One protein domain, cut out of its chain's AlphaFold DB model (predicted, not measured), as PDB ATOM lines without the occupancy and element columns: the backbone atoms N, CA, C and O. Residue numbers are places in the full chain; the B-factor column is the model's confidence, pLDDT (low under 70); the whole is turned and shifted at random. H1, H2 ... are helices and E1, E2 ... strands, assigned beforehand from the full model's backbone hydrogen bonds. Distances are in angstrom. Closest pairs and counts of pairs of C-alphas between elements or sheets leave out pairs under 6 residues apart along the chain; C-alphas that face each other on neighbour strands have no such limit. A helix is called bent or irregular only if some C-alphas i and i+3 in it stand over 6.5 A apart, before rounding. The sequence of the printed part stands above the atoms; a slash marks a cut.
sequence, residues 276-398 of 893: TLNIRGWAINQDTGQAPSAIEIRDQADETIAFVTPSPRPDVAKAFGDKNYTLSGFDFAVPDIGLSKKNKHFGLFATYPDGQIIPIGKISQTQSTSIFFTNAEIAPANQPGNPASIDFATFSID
ATOM      1  N   THR A 276      64.697 -97.632 -28.664       84.44
ATOM      2  CA  THR A 276      64.671 -97.567 -27.201       84.44
ATOM      3  C   THR A 276      65.645 -96.496 -26.743       84.44
ATOM      4  O   THR A 276      66.816 -96.533 -27.120       84.44
ATOM      5  N   LEU A 277      65.169 -95.544 -25.944       84.94
ATOM      6  CA  LEU A 277      66.022 -94.570 -25.276       84.94
ATOM      7  C   LEU A 277      66.578 -95.192 -23.994       84.94
ATOM      8  O   LEU A 277      65.808 -95.537 -23.097       84.94
ATOM      9  N   ASN A 278      67.899 -95.307 -23.908       85.44
ATOM     10  CA  ASN A 278      68.608 -95.752 -22.717       85.44
ATOM     11  C   ASN A 278      69.202 -94.541 -22.006       85.44
ATOM     12  O   ASN A 278      69.908 -93.757 -22.638       85.44
ATOM     13  N   ILE A 279      68.934 -94.385 -20.711       86.56
ATOM     14  CA  ILE A 279      69.465 -93.275 -19.908       86.56
ATOM     15  C   ILE A 279      70.037 -93.839 -18.625       86.56
ATOM     16  O   ILE A 279      69.364 -94.617 -17.959       86.56
ATOM     17  N   ARG A 280      71.232 -93.404 -18.246       87.50
ATOM     18  CA  ARG A 280      71.824 -93.723 -16.951       87.50
ATOM     19  C   ARG A 280      72.354 -92.473 -16.291       87.50
ATOM     20  O   ARG A 280      72.889 -91.587 -16.958       87.50
ATOM     21  N   GLY A 281      72.238 -92.423 -14.978       90.38
ATOM     22  CA  GLY A 281      72.799 -91.340 -14.197       90.38
ATOM     23  C   GLY A 281      72.688 -91.585 -12.708       90.38
ATOM     24  O   GLY A 281      72.468 -92.708 -12.248       90.38
ATOM     25  N   TRP A 282      72.857 -90.507 -11.957       92.62
ATOM     26  CA  TRP A 282      72.625 -90.462 -10.526       92.62
ATOM     27  C   TRP A 282      72.082 -89.096 -10.109       92.62
ATOM     28  O   TRP A 282      72.303 -88.088 -10.781       92.62
ATOM     29  N   ALA A 283      71.362 -89.072  -8.993       91.69
ATOM     30  CA  ALA A 283      70.875 -87.858  -8.352       91.69
ATOM     31  C   ALA A 283      70.938 -88.023  -6.830       91.69
ATOM     32  O   ALA A 283      70.721 -89.121  -6.318       91.69
ATOM     33  N   ILE A 284      71.251 -86.945  -6.113       91.31
ATOM     34  CA  ILE A 284      71.260 -86.911  -4.645       91.31
ATOM     35  C   ILE A 284      70.710 -85.581  -4.130       91.31
ATOM     36  O   ILE A 284      70.791 -84.564  -4.819       91.31
ATOM     37  N   ASN A 285      70.233 -85.593  -2.886       90.12
ATOM     38  CA  ASN A 285      69.902 -84.399  -2.121       90.12
ATOM     39  C   ASN A 285      70.925 -84.246  -0.982       90.12
ATOM     40  O   ASN A 285      70.989 -85.056  -0.050       90.12
ATOM     41  N   GLN A 286      71.789 -83.240  -1.098       87.56
ATOM     42  CA  GLN A 286      72.806 -82.898  -0.103       87.56
ATOM     43  C   GLN A 286      72.220 -82.165   1.097       87.56
ATOM     44  O   GLN A 286      72.727 -82.340   2.202       87.56
ATOM     45  N   ASP A 287      71.139 -81.412   0.902       85.69
ATOM     46  CA  ASP A 287      70.497 -80.654   1.974       85.69
ATOM     47  C   ASP A 287      69.836 -81.590   2.999       85.69
ATOM     48  O   ASP A 287      69.862 -81.320   4.200       85.69
ATOM     49  N   THR A 288      69.283 -82.720   2.543       84.69
ATOM     50  CA  THR A 288      68.633 -83.725   3.404       84.69
ATOM     51  C   THR A 288      69.489 -84.966   3.670       84.69
ATOM     52  O   THR A 288      69.134 -85.777   4.528       84.69
ATOM     53  N   GLY A 289      70.616 -85.137   2.968       85.81
ATOM     54  CA  GLY A 289      71.463 -86.332   3.079       85.81
ATOM     55  C   GLY A 289      70.810 -87.601   2.514       85.81
ATOM     56  O   GLY A 289      71.111 -88.707   2.968       85.81
ATOM     57  N   GLN A 290      69.878 -87.458   1.564       88.94
ATOM     58  CA  GLN A 290      69.053 -88.553   1.049       88.94
ATOM     59  C   GLN A 290      69.338 -88.871  -0.423       88.94
ATOM     60  O   GLN A 290      69.637 -88.001  -1.242       88.94
ATOM     61  N   ALA A 291      69.207 -90.153  -0.762       91.00
ATOM     62  CA  ALA A 291      69.090 -90.622  -2.137       91.00
ATOM     63  C   ALA A 291      67.613 -90.597  -2.582       91.00
ATOM     64  O   ALA A 291      66.726 -90.677  -1.724       91.00
ATOM     65  N   PRO A 292      67.327 -90.499  -3.893       91.94
ATOM     66  CA  PRO A 292      65.963 -90.575  -4.405       91.94
ATOM     67  C   PRO A 292      65.284 -91.880  -3.976       91.94
ATOM     68  O   PRO A 292      65.927 -92.916  -3.847       91.94
ATOM     69  N   SER A 293      63.971 -91.840  -3.768       91.62
ATOM     70  CA  SER A 293      63.106 -93.015  -3.638       91.62
ATOM     71  C   SER A 293      62.617 -93.509  -5.005       91.62
ATOM     72  O   SER A 293      62.332 -94.698  -5.159       91.62
ATOM     73  N   ALA A 294      62.566 -92.622  -6.003       92.69
ATOM     74  CA  ALA A 294      62.192 -92.934  -7.377       92.69
ATOM     75  C   ALA A 294      62.734 -91.914  -8.382       92.69
ATOM     76  O   ALA A 294      62.997 -90.761  -8.034       92.69
ATOM     77  N   ILE A 295      62.858 -92.336  -9.643       92.44
ATOM     78  CA  ILE A 295      63.164 -91.455 -10.770       92.44
ATOM     79  C   ILE A 295      62.100 -91.649 -11.857       92.44
ATOM     80  O   ILE A 295      61.761 -92.779 -12.217       92.44
ATOM     81  N   GLU A 296      61.584 -90.545 -12.394       93.44
ATOM     82  CA  GLU A 296      60.473 -90.500 -13.348       93.44
ATOM     83  C   GLU A 296      60.837 -89.735 -14.620       93.44
ATOM     84  O   GLU A 296      61.475 -88.683 -14.570       93.44
ATOM     85  N   ILE A 297      60.362 -90.232 -15.762       90.31
ATOM     86  CA  ILE A 297      60.305 -89.485 -17.019       90.31
ATOM     87  C   ILE A 297      58.859 -89.075 -17.252       90.31
ATOM     88  O   ILE A 297      57.979 -89.936 -17.327       90.31
ATOM     89  N   ARG A 298      58.633 -87.773 -17.417       90.56
ATOM     90  CA  ARG A 298      57.310 -87.198 -17.662       90.56
ATOM     91  C   ARG A 298      57.234 -86.485 -19.000       90.56
ATOM     92  O   ARG A 298      58.232 -85.951 -19.497       90.56
ATOM     93  N   ASP A 299      56.049 -86.498 -19.593       86.94
ATOM     94  CA  ASP A 299      55.770 -85.771 -20.824       86.94
ATOM     95  C   ASP A 299      55.438 -84.289 -20.582       86.94
ATOM     96  O   ASP A 299      55.592 -83.755 -19.487       86.94
ATOM     97  N   GLN A 300      55.033 -83.591 -21.644       83.88
ATOM     98  CA  GLN A 300      54.683 -82.169 -21.579       83.88
ATOM     99  C   GLN A 300      53.340 -81.902 -20.879       83.88
ATOM    100  O   GLN A 300      53.074 -80.754 -20.529       83.88
ATOM    101  N   ALA A 301      52.505 -82.929 -20.700       85.12
ATOM    102  CA  ALA A 301      51.270 -82.882 -19.925       85.12
ATOM    103  C   ALA A 301      51.494 -83.276 -18.448       85.12
ATOM    104  O   ALA A 301      50.527 -83.347 -17.695       85.12
ATOM    105  N   ASP A 302      52.757 -83.479 -18.040       84.94
ATOM    106  CA  ASP A 302      53.177 -83.955 -16.713       84.94
ATOM    107  C   ASP A 302      52.706 -85.391 -16.397       84.94
ATOM    108  O   ASP A 302      52.652 -85.803 -15.240       84.94
ATOM    109  N   GLU A 303      52.402 -86.191 -17.429       88.44
ATOM    110  CA  GLU A 303      52.088 -87.614 -17.280       88.44
ATOM    111  C   GLU A 303      53.374 -88.453 -17.216       88.44
ATOM    112  O   GLU A 303      54.285 -88.302 -18.037       88.44
ATOM    113  N   THR A 304      53.450 -89.378 -16.255       89.31
ATOM    114  CA  THR A 304      54.593 -90.290 -16.096       89.31
ATOM    115  C   THR A 304      54.601 -91.359 -17.189       89.31
ATOM    116  O   THR A 304      53.720 -92.212 -17.255       89.31
ATOM    117  N   ILE A 305      55.646 -91.352 -18.021       88.56
ATOM    118  CA  ILE A 305      55.845 -92.307 -19.124       88.56
ATOM    119  C   ILE A 305      56.689 -93.498 -18.684       88.56
ATOM    120  O   ILE A 305      56.470 -94.625 -19.125       88.56
ATOM    121  N   ALA A 306      57.685 -93.245 -17.841       88.31
ATOM    122  CA  ALA A 306      58.553 -94.277 -17.306       88.31
ATOM    123  C   ALA A 306      58.934 -93.944 -15.869       88.31
ATOM    124  O   ALA A 306      59.098 -92.781 -15.506       88.31
ATOM    125  N   PHE A 307      59.098 -94.987 -15.066       90.75
ATOM    126  CA  PHE A 307      59.417 -94.906 -13.650       90.75
ATOM    127  C   PHE A 307      60.417 -96.008 -13.321       90.75
ATOM    128  O   PHE A 307      60.228 -97.153 -13.742       90.75
ATOM    129  N   VAL A 308      61.461 -95.679 -12.561       91.75
ATOM    130  CA  VAL A 308      62.445 -96.653 -12.079       91.75
ATOM    131  C   VAL A 308      62.762 -96.435 -10.607       91.75
ATOM    132  O   VAL A 308      62.802 -95.311 -10.102       91.75
ATOM    133  N   THR A 309      63.015 -97.543  -9.919       90.75
ATOM    134  CA  THR A 309      63.592 -97.532  -8.576       90.75
ATOM    135  C   THR A 309      65.102 -97.279  -8.661       90.75
ATOM    136  O   THR A 309      65.731 -97.768  -9.606       90.75
ATOM    137  N   PRO A 310      65.706 -96.584  -7.685       90.75
ATOM    138  CA  PRO A 310      67.130 -96.270  -7.720       90.75
ATOM    139  C   PRO A 310      68.044 -97.504  -7.770       90.75
ATOM    140  O   PRO A 310      67.763 -98.534  -7.149       90.75
ATOM    141  N   SER A 311      69.167 -97.383  -8.478       90.12
ATOM    142  CA  SER A 311      70.195 -98.413  -8.640       90.12
ATOM    143  C   SER A 311      71.465 -98.120  -7.813       90.12
ATOM    144  O   SER A 311      71.743 -96.965  -7.468       90.12
ATOM    145  N   PRO A 312      72.259 -99.149  -7.447       90.44
ATOM    146  CA  PRO A 312      73.454 -98.949  -6.629       90.44
ATOM    147  C   PRO A 312      74.577 -98.153  -7.320       90.44
ATOM    148  O   PRO A 312      75.015 -98.503  -8.417       90.44
ATOM    149  N   ARG A 313      75.109 -97.141  -6.625       90.25
ATOM    150  CA  ARG A 313      76.239 -96.270  -7.000       90.25
ATOM    151  C   ARG A 313      77.208 -96.051  -5.827       90.25
ATOM    152  O   ARG A 313      77.253 -94.976  -5.224       90.25
ATOM    153  N   PRO A 314      77.998 -97.077  -5.457       88.75
ATOM    154  CA  PRO A 314      78.976 -96.968  -4.370       88.75
ATOM    155  C   PRO A 314      80.113 -95.981  -4.683       88.75
ATOM    156  O   PRO A 314      80.740 -95.451  -3.769       88.75
ATOM    157  N   ASP A 315      80.379 -95.728  -5.965       87.50
ATOM    158  CA  ASP A 315      81.292 -94.697  -6.453       87.50
ATOM    159  C   ASP A 315      80.821 -93.289  -6.064       87.50
ATOM    160  O   ASP A 315      81.619 -92.507  -5.550       87.50
ATOM    161  N   VAL A 316      79.521 -93.004  -6.206       90.56
ATOM    162  CA  VAL A 316      78.905 -91.731  -5.797       90.56
ATOM    163  C   VAL A 316      78.946 -91.591  -4.275       90.56
ATOM    164  O   VAL A 316      79.433 -90.585  -3.761       90.56
ATOM    165  N   ALA A 317      78.553 -92.633  -3.537       90.56
ATOM    166  CA  ALA A 317      78.650 -92.653  -2.074       90.56
ATOM    167  C   ALA A 317      80.073 -92.361  -1.568       90.56
ATOM    168  O   ALA A 317      80.269 -91.590  -0.632       90.56
ATOM    169  N   LYS A 318      81.088 -92.938  -2.221       92.19
ATOM    170  CA  LYS A 318      82.494 -92.687  -1.895       92.19
ATOM    171  C   LYS A 318      82.930 -91.263  -2.253       92.19
ATOM    172  O   LYS A 318      83.667 -90.665  -1.475       92.19
ATOM    173  N   ALA A 319      82.500 -90.740  -3.402       91.25
ATOM    174  CA  ALA A 319      82.852 -89.396  -3.859       91.25
ATOM    175  C   ALA A 319      82.319 -88.300  -2.922       91.25
ATOM    176  O   ALA A 319      83.016 -87.319  -2.678       91.25
ATOM    177  N   PHE A 320      81.124 -88.497  -2.361       90.44
ATOM    178  CA  PHE A 320      80.487 -87.558  -1.433       90.44
ATOM    179  C   PHE A 320      80.672 -87.919   0.052       90.44
ATOM    180  O   PHE A 320      80.242 -87.167   0.920       90.44
ATOM    181  N   GLY A 321      81.330 -89.041   0.363       89.81
ATOM    182  CA  GLY A 321      81.646 -89.450   1.735       89.81
ATOM    183  C   GLY A 321      80.455 -89.932   2.575       89.81
ATOM    184  O   GLY A 321      80.609 -90.083   3.785       89.81
ATOM    185  N   ASP A 322      79.299 -90.210   1.964       90.69
ATOM    186  CA  ASP A 322      78.073 -90.627   2.655       90.69
ATOM    187  C   ASP A 322      77.517 -91.935   2.072       90.69
ATOM    188  O   ASP A 322      77.259 -92.070   0.874       90.69
ATOM    189  N   LYS A 323      77.300 -92.921   2.951       90.44
ATOM    190  CA  LYS A 323      76.748 -94.234   2.595       90.44
ATOM    191  C   LYS A 323      75.281 -94.164   2.172       90.44
ATOM    192  O   LYS A 323      74.851 -95.055   1.436       90.44
ATOM    193  N   ASN A 324      74.532 -93.139   2.574       89.00
ATOM    194  CA  ASN A 324      73.132 -92.963   2.181       89.00
ATOM    195  C   ASN A 324      72.974 -92.791   0.663       89.00
ATOM    196  O   ASN A 324      71.970 -93.212   0.095       89.00
ATOM    197  N   TYR A 325      74.007 -92.295  -0.026       92.56
ATOM    198  CA  TYR A 325      74.015 -92.150  -1.485       92.56
ATOM    199  C   TYR A 325      74.327 -93.438  -2.250       92.56
ATOM    200  O   TYR A 325      74.454 -93.413  -3.473       92.56
ATOM    201  N   THR A 326      74.424 -94.584  -1.567       91.06
ATOM    202  CA  THR A 326      74.661 -95.873  -2.235       91.06
ATOM    203  C   THR A 326      73.555 -96.203  -3.232       91.06
ATOM    204  O   THR A 326      73.842 -96.861  -4.218       91.06
ATOM    205  N   LEU A 327      72.318 -95.742  -3.027       92.06
ATOM    206  CA  LEU A 327      71.184 -95.957  -3.936       92.06
ATOM    207  C   LEU A 327      70.816 -94.677  -4.701       92.06
ATOM    208  O   LEU A 327      69.652 -94.314  -4.783       92.06
ATOM    209  N   SER A 328      71.810 -93.959  -5.219       92.50
ATOM    210  CA  SER A 328      71.603 -92.700  -5.954       92.50
ATOM    211  C   SER A 328      71.460 -92.863  -7.469       92.50
ATOM    212  O   SER A 328      71.144 -91.894  -8.156       92.50
ATOM    213  N   GLY A 329      71.721 -94.057  -8.009       91.69
ATOM    214  CA  GLY A 329      71.728 -94.307  -9.448       91.69
ATOM    215  C   GLY A 329      70.343 -94.484 -10.050       91.69
ATOM    216  O   GLY A 329      69.373 -94.745  -9.345       91.69
ATOM    217  N   PHE A 330      70.259 -94.400 -11.371       91.31
ATOM    218  CA  PHE A 330      69.083 -94.803 -12.136       91.31
ATOM    219  C   PHE A 330      69.465 -95.255 -13.542       91.31
ATOM    220  O   PHE A 330      70.447 -94.775 -14.108       91.31
ATOM    221  N   ASP A 331      68.652 -96.150 -14.106       89.19
ATOM    222  CA  ASP A 331      68.824 -96.729 -15.438       89.19
ATOM    223  C   ASP A 331      67.447 -96.870 -16.116       89.19
ATOM    224  O   ASP A 331      66.617 -97.666 -15.682       89.19
ATOM    225  N   PHE A 332      67.188 -96.108 -17.180       87.19
ATOM    226  CA  PHE A 332      65.977 -96.189 -18.001       87.19
ATOM    227  C   PHE A 332      66.226 -96.962 -19.292       87.19
ATOM    228  O   PHE A 332      67.259 -96.786 -19.934       87.19
ATOM    229  N   ALA A 333      65.214 -97.714 -19.725       86.06
ATOM    230  CA  ALA A 333      65.065 -98.197 -21.093       86.06
ATOM    231  C   ALA A 333      63.618 -97.936 -21.535       86.06
ATOM    232  O   ALA A 333      62.701 -98.643 -21.118       86.06
ATOM    233  N   VAL A 334      63.399 -96.887 -22.332       86.00
ATOM    234  CA  VAL A 334      62.056 -96.460 -22.756       86.00
ATOM    235  C   VAL A 334      61.861 -96.755 -24.244       86.00
ATOM    236  O   VAL A 334      62.438 -96.048 -25.080       86.00
ATOM    237  N   PRO A 335      61.078 -97.787 -24.606       82.75
ATOM    238  CA  PRO A 335      60.780 -98.089 -25.999       82.75
ATOM    239  C   PRO A 335      59.814 -97.053 -26.582       82.75
ATOM    240  O   PRO A 335      58.865 -96.641 -25.921       82.75
ATOM    241  N   ASP A 336      60.061 -96.642 -27.826       76.19
ATOM    242  CA  ASP A 336      59.186 -95.769 -28.620       76.19
ATOM    243  C   ASP A 336      58.678 -94.518 -27.878       76.19
ATOM    244  O   ASP A 336      57.519 -94.119 -27.965       76.19
ATOM    245  N   ILE A 337      59.583 -93.829 -27.176       74.38
ATOM    246  CA  ILE A 337      59.283 -92.581 -26.448       74.38
ATOM    247  C   ILE A 337      58.717 -91.462 -27.368       74.38
ATOM    248  O   ILE A 337      58.195 -90.434 -26.925       74.38
ATOM    249  N   GLY A 338      58.775 -91.647 -28.692       66.94
ATOM    250  CA  GLY A 338      58.181 -90.740 -29.670       66.94
ATOM    251  C   GLY A 338      58.968 -89.441 -29.860       66.94
ATOM    252  O   GLY A 338      58.386 -88.436 -30.274       66.94
ATOM    253  N   LEU A 339      60.280 -89.457 -29.578       65.62
ATOM    254  CA  LEU A 339      61.231 -88.360 -29.840       65.62
ATOM    255  C   LEU A 339      61.439 -88.070 -31.341       65.62
ATOM    256  O   LEU A 339      62.119 -87.115 -31.691       65.62
ATOM    257  N   SER A 340      60.834 -88.856 -32.239       58.84
ATOM    258  CA  SER A 340      60.882 -88.652 -33.694       58.84
ATOM    259  C   SER A 340      60.133 -87.400 -34.179       58.84
ATOM    260  O   SER A 340      60.300 -86.987 -35.328       58.84
ATOM    261  N   LYS A 341      59.297 -86.784 -33.330       61.22
ATOM    262  CA  LYS A 341      58.564 -85.548 -33.642       61.22
ATOM    263  C   LYS A 341      59.391 -84.321 -33.243       61.22
ATOM    264  O   LYS A 341      59.765 -84.183 -32.078       61.22
ATOM    265  N   LYS A 342      59.607 -83.394 -34.188       60.19
ATOM    266  CA  LYS A 342      60.297 -82.113 -33.938       60.19
ATOM    267  C   LYS A 342      59.693 -81.393 -32.720       60.19
ATOM    268  O   LYS A 342      58.472 -81.314 -32.601       60.19
ATOM    269  N   ASN A 343      60.553 -80.839 -31.862       64.69
ATOM    270  CA  ASN A 343      60.227 -80.047 -30.660       64.69
ATOM    271  C   ASN A 343      59.596 -80.802 -29.470       64.69
ATOM    272  O   ASN A 343      59.219 -80.163 -28.482       64.69
ATOM    273  N   LYS A 344      59.512 -82.139 -29.507       74.00
ATOM    274  CA  LYS A 344      59.091 -82.930 -28.340       74.00
ATOM    275  C   LYS A 344      60.227 -83.004 -27.310       74.00
ATOM    276  O   LYS A 344      61.383 -83.204 -27.676       74.00
ATOM    277  N   HIS A 345      59.900 -82.830 -26.033       81.62
ATOM    278  CA  HIS A 345      60.845 -82.957 -24.923       81.62
ATOM    279  C   HIS A 345      60.174 -83.595 -23.708       81.62
ATOM    280  O   HIS A 345      58.958 -83.489 -23.560       81.62
ATOM    281  N   PHE A 346      60.978 -84.212 -22.848       85.81
ATOM    282  CA  PHE A 346      60.541 -84.902 -21.638       85.81
ATOM    283  C   PHE A 346      61.303 -84.373 -20.427       85.81
ATOM    284  O   PHE A 346      62.482 -84.032 -20.537       85.81
ATOM    285  N   GLY A 347      60.631 -84.275 -19.286       87.31
ATOM    286  CA  GLY A 347      61.265 -83.928 -18.018       87.31
ATOM    287  C   GLY A 347      61.735 -85.185 -17.294       87.31
ATOM    288  O   GLY A 347      61.041 -86.198 -17.308       87.31
ATOM    289  N   LEU A 348      62.908 -85.117 -16.676       90.50
ATOM    290  CA  LEU A 348      63.450 -86.144 -15.798       90.50
ATOM    291  C   LEU A 348      63.400 -85.622 -14.359       90.50
ATOM    292  O   LEU A 348      63.949 -84.554 -14.075       90.50
ATOM    293  N   PHE A 349      62.758 -86.367 -13.466       91.69
ATOM    294  CA  PHE A 349      62.485 -85.956 -12.089       91.69
ATOM    295  C   PHE A 349      62.959 -87.011 -11.092       91.69
ATOM    296  O   PHE A 349      62.804 -88.204 -11.334       91.69
ATOM    297  N   ALA A 350      63.507 -86.566  -9.965       91.62
ATOM    298  CA  ALA A 350      63.828 -87.397  -8.811       91.62
ATOM    299  C   ALA A 350      62.837 -87.110  -7.680       91.62
ATOM    300  O   ALA A 350      62.664 -85.956  -7.288       91.62
ATOM    301  N   THR A 351      62.220 -88.157  -7.147       92.56
ATOM    302  CA  THR A 351      61.362 -88.096  -5.959       92.56
ATOM    303  C   THR A 351      62.161 -88.594  -4.765       92.56
ATOM    304  O   THR A 351      62.804 -89.637  -4.866       92.56
ATOM    305  N   TYR A 352      62.132 -87.876  -3.643       91.19
ATOM    306  CA  TYR A 352      62.858 -88.215  -2.415       91.19
ATOM    307  C   TYR A 352      61.922 -88.774  -1.325       91.19
ATOM    308  O   TYR A 352      60.699 -88.629  -1.420       91.19
ATOM    309  N   PRO A 353      62.451 -89.473  -0.299       88.81
ATOM    310  CA  PRO A 353      61.651 -90.051   0.789       88.81
ATOM    311  C   PRO A 353      60.764 -89.062   1.561       88.81
ATOM    312  O   PRO A 353      59.748 -89.464   2.123       88.81
ATOM    313  N   ASP A 354      61.134 -87.786   1.587       85.88
ATOM    314  CA  ASP A 354      60.370 -86.686   2.188       85.88
ATOM    315  C   ASP A 354      59.198 -86.187   1.315       85.88
ATOM    316  O   ASP A 354      58.440 -85.312   1.734       85.88
ATOM    317  N   GLY A 355      59.020 -86.758   0.119       84.75
ATOM    318  CA  GLY A 355      57.988 -86.385  -0.847       84.75
ATOM    319  C   GLY A 355      58.389 -85.243  -1.783       84.75
ATOM    320  O   GLY A 355      57.581 -84.847  -2.625       84.75
ATOM    321  N   GLN A 356      59.613 -84.715  -1.677       87.88
ATOM    322  CA  GLN A 356      60.102 -83.669  -2.569       87.88
ATOM    323  C   GLN A 356      60.353 -84.235  -3.975       87.88
ATOM    324  O   GLN A 356      61.011 -85.262  -4.136       87.88
ATOM    325  N   ILE A 357      59.850 -83.544  -5.005       89.19
ATOM    326  CA  ILE A 357      60.076 -83.879  -6.417       89.19
ATOM    327  C   ILE A 357      60.955 -82.794  -7.030       89.19
ATOM    328  O   ILE A 357      60.572 -81.624  -7.062       89.19
ATOM    329  N   ILE A 358      62.132 -83.179  -7.515       88.69
ATOM    330  CA  ILE A 358      63.141 -82.259  -8.043       88.69
ATOM    331  C   ILE A 358      63.383 -82.575  -9.525       88.69
ATOM    332  O   ILE A 358      63.676 -83.726  -9.856       88.69
ATOM    333  N   PRO A 359      63.284 -81.593 -10.443       87.69
ATOM    334  CA  PRO A 359      63.692 -81.790 -11.827       87.69
ATOM    335  C   PRO A 359      65.212 -81.952 -11.885       87.69
ATOM    336  O   PRO A 359      65.942 -81.066 -11.452       87.69
ATOM    337  N   ILE A 360      65.684 -83.064 -12.442       87.88
ATOM    338  CA  ILE A 360      67.115 -83.385 -12.557       87.88
ATOM    339  C   ILE A 360      67.629 -83.285 -13.999       87.88
ATOM    340  O   ILE A 360      68.832 -83.174 -14.227       87.88
ATOM    341  N   GLY A 361      66.738 -83.246 -14.992       85.12
ATOM    342  CA  GLY A 361      67.136 -82.983 -16.373       85.12
ATOM    343  C   GLY A 361      65.976 -82.818 -17.345       85.12
ATOM    344  O   GLY A 361      64.823 -83.104 -17.029       85.12
ATOM    345  N   LYS A 362      66.288 -82.358 -18.555       84.88
ATOM    346  CA  LYS A 362      65.340 -82.268 -19.671       84.88
ATOM    347  C   LYS A 362      65.882 -83.014 -20.878       84.88
ATOM    348  O   LYS A 362      66.936 -82.646 -21.377       84.88
ATOM    349  N   ILE A 363      65.143 -84.012 -21.350       82.06
ATOM    350  CA  ILE A 363      65.483 -84.865 -22.491       82.06
ATOM    351  C   ILE A 363      64.873 -84.265 -23.758       82.06
ATOM    352  O   ILE A 363      63.651 -84.128 -23.866       82.06
ATOM    353  N   SER A 364      65.703 -83.948 -24.742       73.31
ATOM    354  CA  SER A 364      65.263 -83.475 -26.055       73.31
ATOM    355  C   SER A 364      66.113 -84.039 -27.192       73.31
ATOM    356  O   SER A 364      67.184 -84.604 -26.985       73.31
ATOM    357  N   GLN A 365      65.624 -83.882 -28.420       66.62
ATOM    358  CA  GLN A 365      66.405 -84.179 -29.617       66.62
ATOM    359  C   GLN A 365      67.487 -83.107 -29.826       66.62
ATOM    360  O   GLN A 365      67.183 -81.914 -29.808       66.62
ATOM    361  N   THR A 366      68.725 -83.531 -30.075       60.28
ATOM    362  CA  THR A 366      69.845 -82.662 -30.458       60.28
ATOM    363  C   THR A 366      69.528 -81.922 -31.766       60.28
ATOM    364  O   THR A 366      69.240 -82.534 -32.794       60.28
ATOM    365  N   GLN A 367      69.570 -80.584 -31.752       52.22
ATOM    366  CA  GLN A 367      69.220 -79.748 -32.919       52.22
ATOM    367  C   GLN A 367      70.342 -79.627 -33.974       52.22
ATOM    368  O   GLN A 367      70.174 -78.961 -34.995       52.22
ATOM    369  N   SER A 368      71.498 -80.255 -33.754       46.44
ATOM    370  CA  SER A 368      72.738 -79.957 -34.476       46.44
ATOM    371  C   SER A 368      73.083 -80.998 -35.548       46.44
ATOM    372  O   SER A 368      73.720 -82.006 -35.253       46.44
ATOM    373  N   THR A 369      72.774 -80.679 -36.812       47.19
ATOM    374  CA  THR A 369      73.206 -81.356 -38.061       47.19
ATOM    375  C   THR A 369      72.828 -82.840 -38.205       47.19
ATOM    376  O   THR A 369      72.836 -83.621 -37.262       47.19
ATOM    377  N   SER A 370      72.514 -83.266 -39.431       47.91
ATOM    378  CA  SER A 370      71.939 -84.579 -39.781       47.91
ATOM    379  C   SER A 370      72.778 -85.823 -39.431       47.91
ATOM    380  O   SER A 370      72.423 -86.928 -39.832       47.91
ATOM    381  N   ILE A 371      73.907 -85.656 -38.743       45.84
ATOM    382  CA  ILE A 371      74.914 -86.685 -38.466       45.84
ATOM    383  C   ILE A 371      74.817 -87.182 -37.005       45.84
ATOM    384  O   ILE A 371      75.308 -88.263 -36.698       45.84
ATOM    385  N   PHE A 372      74.102 -86.472 -36.115       50.78
ATOM    386  CA  PHE A 372      74.023 -86.791 -34.676       50.78
ATOM    387  C   PHE A 372      72.603 -87.060 -34.156       50.78
ATOM    388  O   PHE A 372      72.268 -86.711 -33.027       50.78
ATOM    389  N   PHE A 373      71.763 -87.748 -34.933       55.62
ATOM    390  CA  PHE A 373      70.441 -88.246 -34.496       55.62
ATOM    391  C   PHE A 373      70.500 -89.343 -33.399       55.62
ATOM    392  O   PHE A 373      69.565 -90.121 -33.236       55.62
ATOM    393  N   THR A 374      71.617 -89.465 -32.688       56.06
ATOM    394  CA  THR A 374      72.075 -90.705 -32.046       56.06
ATOM    395  C   THR A 374      72.171 -90.619 -30.529       56.06
ATOM    396  O   THR A 374      72.106 -91.644 -29.849       56.06
ATOM    397  N   ASN A 375      72.245 -89.395 -30.006       60.38
ATOM    398  CA  ASN A 375      72.269 -89.098 -28.580       60.38
ATOM    399  C   ASN A 375      71.080 -88.200 -28.240       60.38
ATOM    400  O   ASN A 375      70.748 -87.290 -29.007       60.38
ATOM    401  N   ALA A 376      70.455 -88.435 -27.087       63.34
ATOM    402  CA  ALA A 376      69.510 -87.475 -26.538       63.34
ATOM    403  C   ALA A 376      70.288 -86.347 -25.851       63.34
ATOM    404  O   ALA A 376      71.241 -86.596 -25.112       63.34
ATOM    405  N   GLU A 377      69.889 -85.102 -26.097       69.00
ATOM    406  CA  GLU A 377      70.411 -83.971 -25.340       69.00
ATOM    407  C   GLU A 377      69.732 -83.976 -23.976       69.00
ATOM    408  O   GLU A 377      68.500 -83.942 -23.905       69.00
ATOM    409  N   ILE A 378      70.525 -84.038 -22.908       67.69
ATOM    410  CA  ILE A 378      70.019 -83.802 -21.562       67.69
ATOM    411  C   ILE A 378      70.666 -82.542 -21.026       67.69
ATOM    412  O   ILE A 378      71.866 -82.516 -20.776       67.69
ATOM    413  N   ALA A 379      69.857 -81.501 -20.842       68.06
ATOM    414  CA  ALA A 379      70.257 -80.348 -20.053       68.06
ATOM    415  C   ALA A 379      70.096 -80.729 -18.570       68.06
ATOM    416  O   ALA A 379      68.948 -80.889 -18.133       68.06
ATOM    417  N   PRO A 380      71.187 -80.939 -17.804       66.25
ATOM    418  CA  PRO A 380      71.079 -81.233 -16.382       66.25
ATOM    419  C   PRO A 380      70.501 -80.014 -15.663       66.25
ATOM    420  O   PRO A 380      70.964 -78.887 -15.844       66.25
ATOM    421  N   ALA A 381      69.484 -80.240 -14.840       70.88
ATOM    422  CA  ALA A 381      68.877 -79.203 -14.017       70.88
ATOM    423  C   ALA A 381      69.511 -79.243 -12.621       70.88
ATOM    424  O   ALA A 381      68.865 -79.599 -11.643       70.88
ATOM    425  N   ASN A 382      70.805 -78.917 -12.536       67.44
ATOM    426  CA  ASN A 382      71.507 -78.900 -11.253       67.44
ATOM    427  C   ASN A 382      70.993 -77.744 -10.396       67.44
ATOM    428  O   ASN A 382      71.235 -76.576 -10.704       67.44
ATOM    429  N   GLN A 383      70.289 -78.079  -9.319       73.81
ATOM    430  CA  GLN A 383      69.879 -77.115  -8.307       73.81
ATOM    431  C   GLN A 383      70.928 -77.087  -7.181       73.81
ATOM    432  O   GLN A 383      71.506 -78.132  -6.865       73.81
ATOM    433  N   PRO A 384      71.207 -75.922  -6.566       72.06
ATOM    434  CA  PRO A 384      72.034 -75.856  -5.361       72.06
ATOM    435  C   PRO A 384      71.532 -76.864  -4.315       72.06
ATOM    436  O   PRO A 384      70.325 -76.968  -4.113       72.06
ATOM    437  N   GLY A 385      72.441 -77.648  -3.726       76.62
ATOM    438  CA  GLY A 385      72.098 -78.701  -2.760       76.62
ATOM    439  C   GLY A 385      71.577 -80.012  -3.367       76.62
ATOM    440  O   GLY A 385      71.491 -81.008  -2.661       76.62
ATOM    441  N   ASN A 386      71.292 -80.078  -4.673       83.62
ATOM    442  CA  ASN A 386      70.718 -81.263  -5.328       83.62
ATOM    443  C   ASN A 386      71.451 -81.605  -6.637       83.62
ATOM    444  O   ASN A 386      70.903 -81.409  -7.729       83.62
ATOM    445  N   PRO A 387      72.716 -82.058  -6.568       85.81
ATOM    446  CA  PRO A 387      73.466 -82.401  -7.764       85.81
ATOM    447  C   PRO A 387      72.917 -83.676  -8.412       85.81
ATOM    448  O   PRO A 387      72.639 -84.678  -7.748       85.81
ATOM    449  N   ALA A 388      72.834 -83.642  -9.738       87.56
ATOM    450  CA  ALA A 388      72.563 -84.801 -10.566       87.56
ATOM    451  C   ALA A 388      73.580 -84.871 -11.708       87.56
ATOM    452  O   ALA A 388      74.121 -83.863 -12.166       87.56
ATOM    453  N   SER A 389      73.837 -86.080 -12.186       87.31
ATOM    454  CA  SER A 389      74.642 -86.296 -13.379       87.31
ATOM    455  C   SER A 389      73.997 -87.354 -14.241       87.31
ATOM    456  O   SER A 389      73.514 -88.376 -13.755       87.31
ATOM    457  N   ILE A 390      74.034 -87.110 -15.540       85.38
ATOM    458  CA  ILE A 390      73.709 -88.107 -16.544       85.38
ATOM    459  C   ILE A 390      75.031 -88.691 -17.011       85.38
ATOM    460  O   ILE A 390      75.858 -87.972 -17.567       85.38
ATOM    461  N   ASP A 391      75.215 -89.986 -16.792       81.31
ATOM    462  CA  ASP A 391      76.367 -90.705 -17.325       81.31
ATOM    463  C   ASP A 391      76.204 -90.871 -18.843       81.31
ATOM    464  O   ASP A 391      77.151 -90.675 -19.603       81.31
ATOM    465  N   PHE A 392      74.981 -91.175 -19.302       78.56
ATOM    466  CA  PHE A 392      74.655 -91.220 -20.724       78.56
ATOM    467  C   PHE A 392      73.159 -91.162 -21.055       78.56
ATOM    468  O   PHE A 392      72.311 -91.532 -20.243       78.56
ATOM    469  N   ALA A 393      72.852 -90.783 -22.305       82.00
ATOM    470  CA  ALA A 393      71.536 -90.945 -22.921       82.00
ATOM    471  C   ALA A 393      71.631 -91.255 -24.427       82.00
ATOM    472  O   ALA A 393      71.899 -90.372 -25.248       82.00
ATOM    473  N   THR A 394      71.419 -92.516 -24.802       80.06
ATOM    474  CA  THR A 394      71.607 -93.022 -26.173       80.06
ATOM    475  C   THR A 394      70.404 -93.799 -26.668       80.06
ATOM    476  O   THR A 394      69.587 -94.298 -25.896       80.06
ATOM    477  N   PHE A 395      70.307 -93.941 -27.986       81.69
ATOM    478  CA  PHE A 395      69.326 -94.827 -28.596       81.69
ATOM    479  C   PHE A 395      69.912 -96.217 -28.858       81.69
ATOM    480  O   PHE A 395      71.070 -96.359 -29.254       81.69
ATOM    481  N   SER A 396      69.076 -97.242 -28.701       84.06
ATOM    482  CA  SER A 396      69.306 -98.600 -29.200       84.06
ATOM    483  C   SER A 396      68.115 -99.094 -30.025       84.06
ATOM    484  O   SER A 396      66.991 -98.626 -29.870       84.06
ATOM    485  N   ILE A 397      68.343-100.073 -30.890       83.62
ATOM    486  CA  ILE A 397      67.354-100.758 -31.717       83.62
ATOM    487  C   ILE A 397      67.267-102.205 -31.234       83.62
ATOM    488  O   ILE A 397      68.284-102.815 -30.883       83.62
ATOM    489  N   ASP A 398      66.060-102.771 -31.257       81.69
ATOM    490  CA  ASP A 398      65.908-104.216 -31.123       81.69
ATOM    491  C   ASP A 398      66.435-104.909 -32.387       81.69
ATOM    492  O   ASP A 398      65.832-104.877 -33.464       81.69
TER     493      ASP A 398
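What this domain is: This is residues 276 to 398 of the 893 residues of an uncharacterized protein of Actinobacteria bacterium (UniProt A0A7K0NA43). The domain is a sandwich of two sheets face to face, with the larger, strongly twisted sheet of E3, E2, E5, E6 and E7 curving round the smaller one of E4, E1 and E8, and the edges E3 and E7 coming close to E4 and E8. The two short helices H1 and H2 sit together at one end of the sandwich, on the way from E3 to E4. The printed part has 123 residues, in the order E1, E2, E3, H1, H2, E4, E5, E6, E7, E8; its class is mostly strand, and both sheets are antiparallel. It is compact, with a radius of gyration of the C-alphas of 14.5 A, and spans 43 by 28 by 28 A.

How they stand to each other: E1, residues 276 to 283, is the inner strand between E4, residues 329 to 335, and E8, residues 388 to 397. N 279 and O 332 are 3.0 A apart, and N 278 and O 394 2.8 A, within hydrogen-bond range. E2, residues 294 to 298, and E3, residues 304 to 308, form a hairpin, with N 297 and O 306 at 2.9 A. H1, residues 314 to 320, and H2, residues 323 to 327, touch, the closest C-alphas being those of Ala 317 and Tyr 325, 4.7 A apart. Every O i to N i+4 pair is within hydrogen-bond range in H1. In H2 it is 0 of 1, with 1 of 2 O i to N i+3 pairs within range; H2 is irregular, C-alphas 324 and 327 being 7.1 A apart. E5, residues 345 to 351, is the neighbour of E2, with N 296 and O 349 at 2.8 A. E5, E6, residues 357 to 365, and E7, residues 376 to 380, form a meander, each strand the antiparallel neighbour of the one before; N 348 and O 361 are 2.8 A apart, N 364 and O 377 2.9 A. Between the sheets, the closest C-alphas of E3 and E4 are those of Ala 306 and Val 334, 6.8 A apart; those of E7 and E8 are Ala 376 and Ala 393, 5.4 A apart. The strands of one sheet stand at 33 degrees to those of the other.

Where its parts are: E1 begins at C-alpha 276, (64.671, -97.567, -27.201), and is 22.1 A long. H1 begins at C-alpha 314, (78.976, -96.968, -4.370). E4 is 20.2 A long, E5 19.7 A and E6 24.0 A. E8, 27.0 A long, ends at C-alpha 397, (67.354, -100.758, -31.717).

The domain as a whole: The C-alphas farthest apart, those of Lys 323 and Ser 370, are 43.7 A apart. The printed part has no cut and no long link. The mean pLDDT of the printed part is 81.8; residues 338 to 343, 365 to 380 and 382 are under 70.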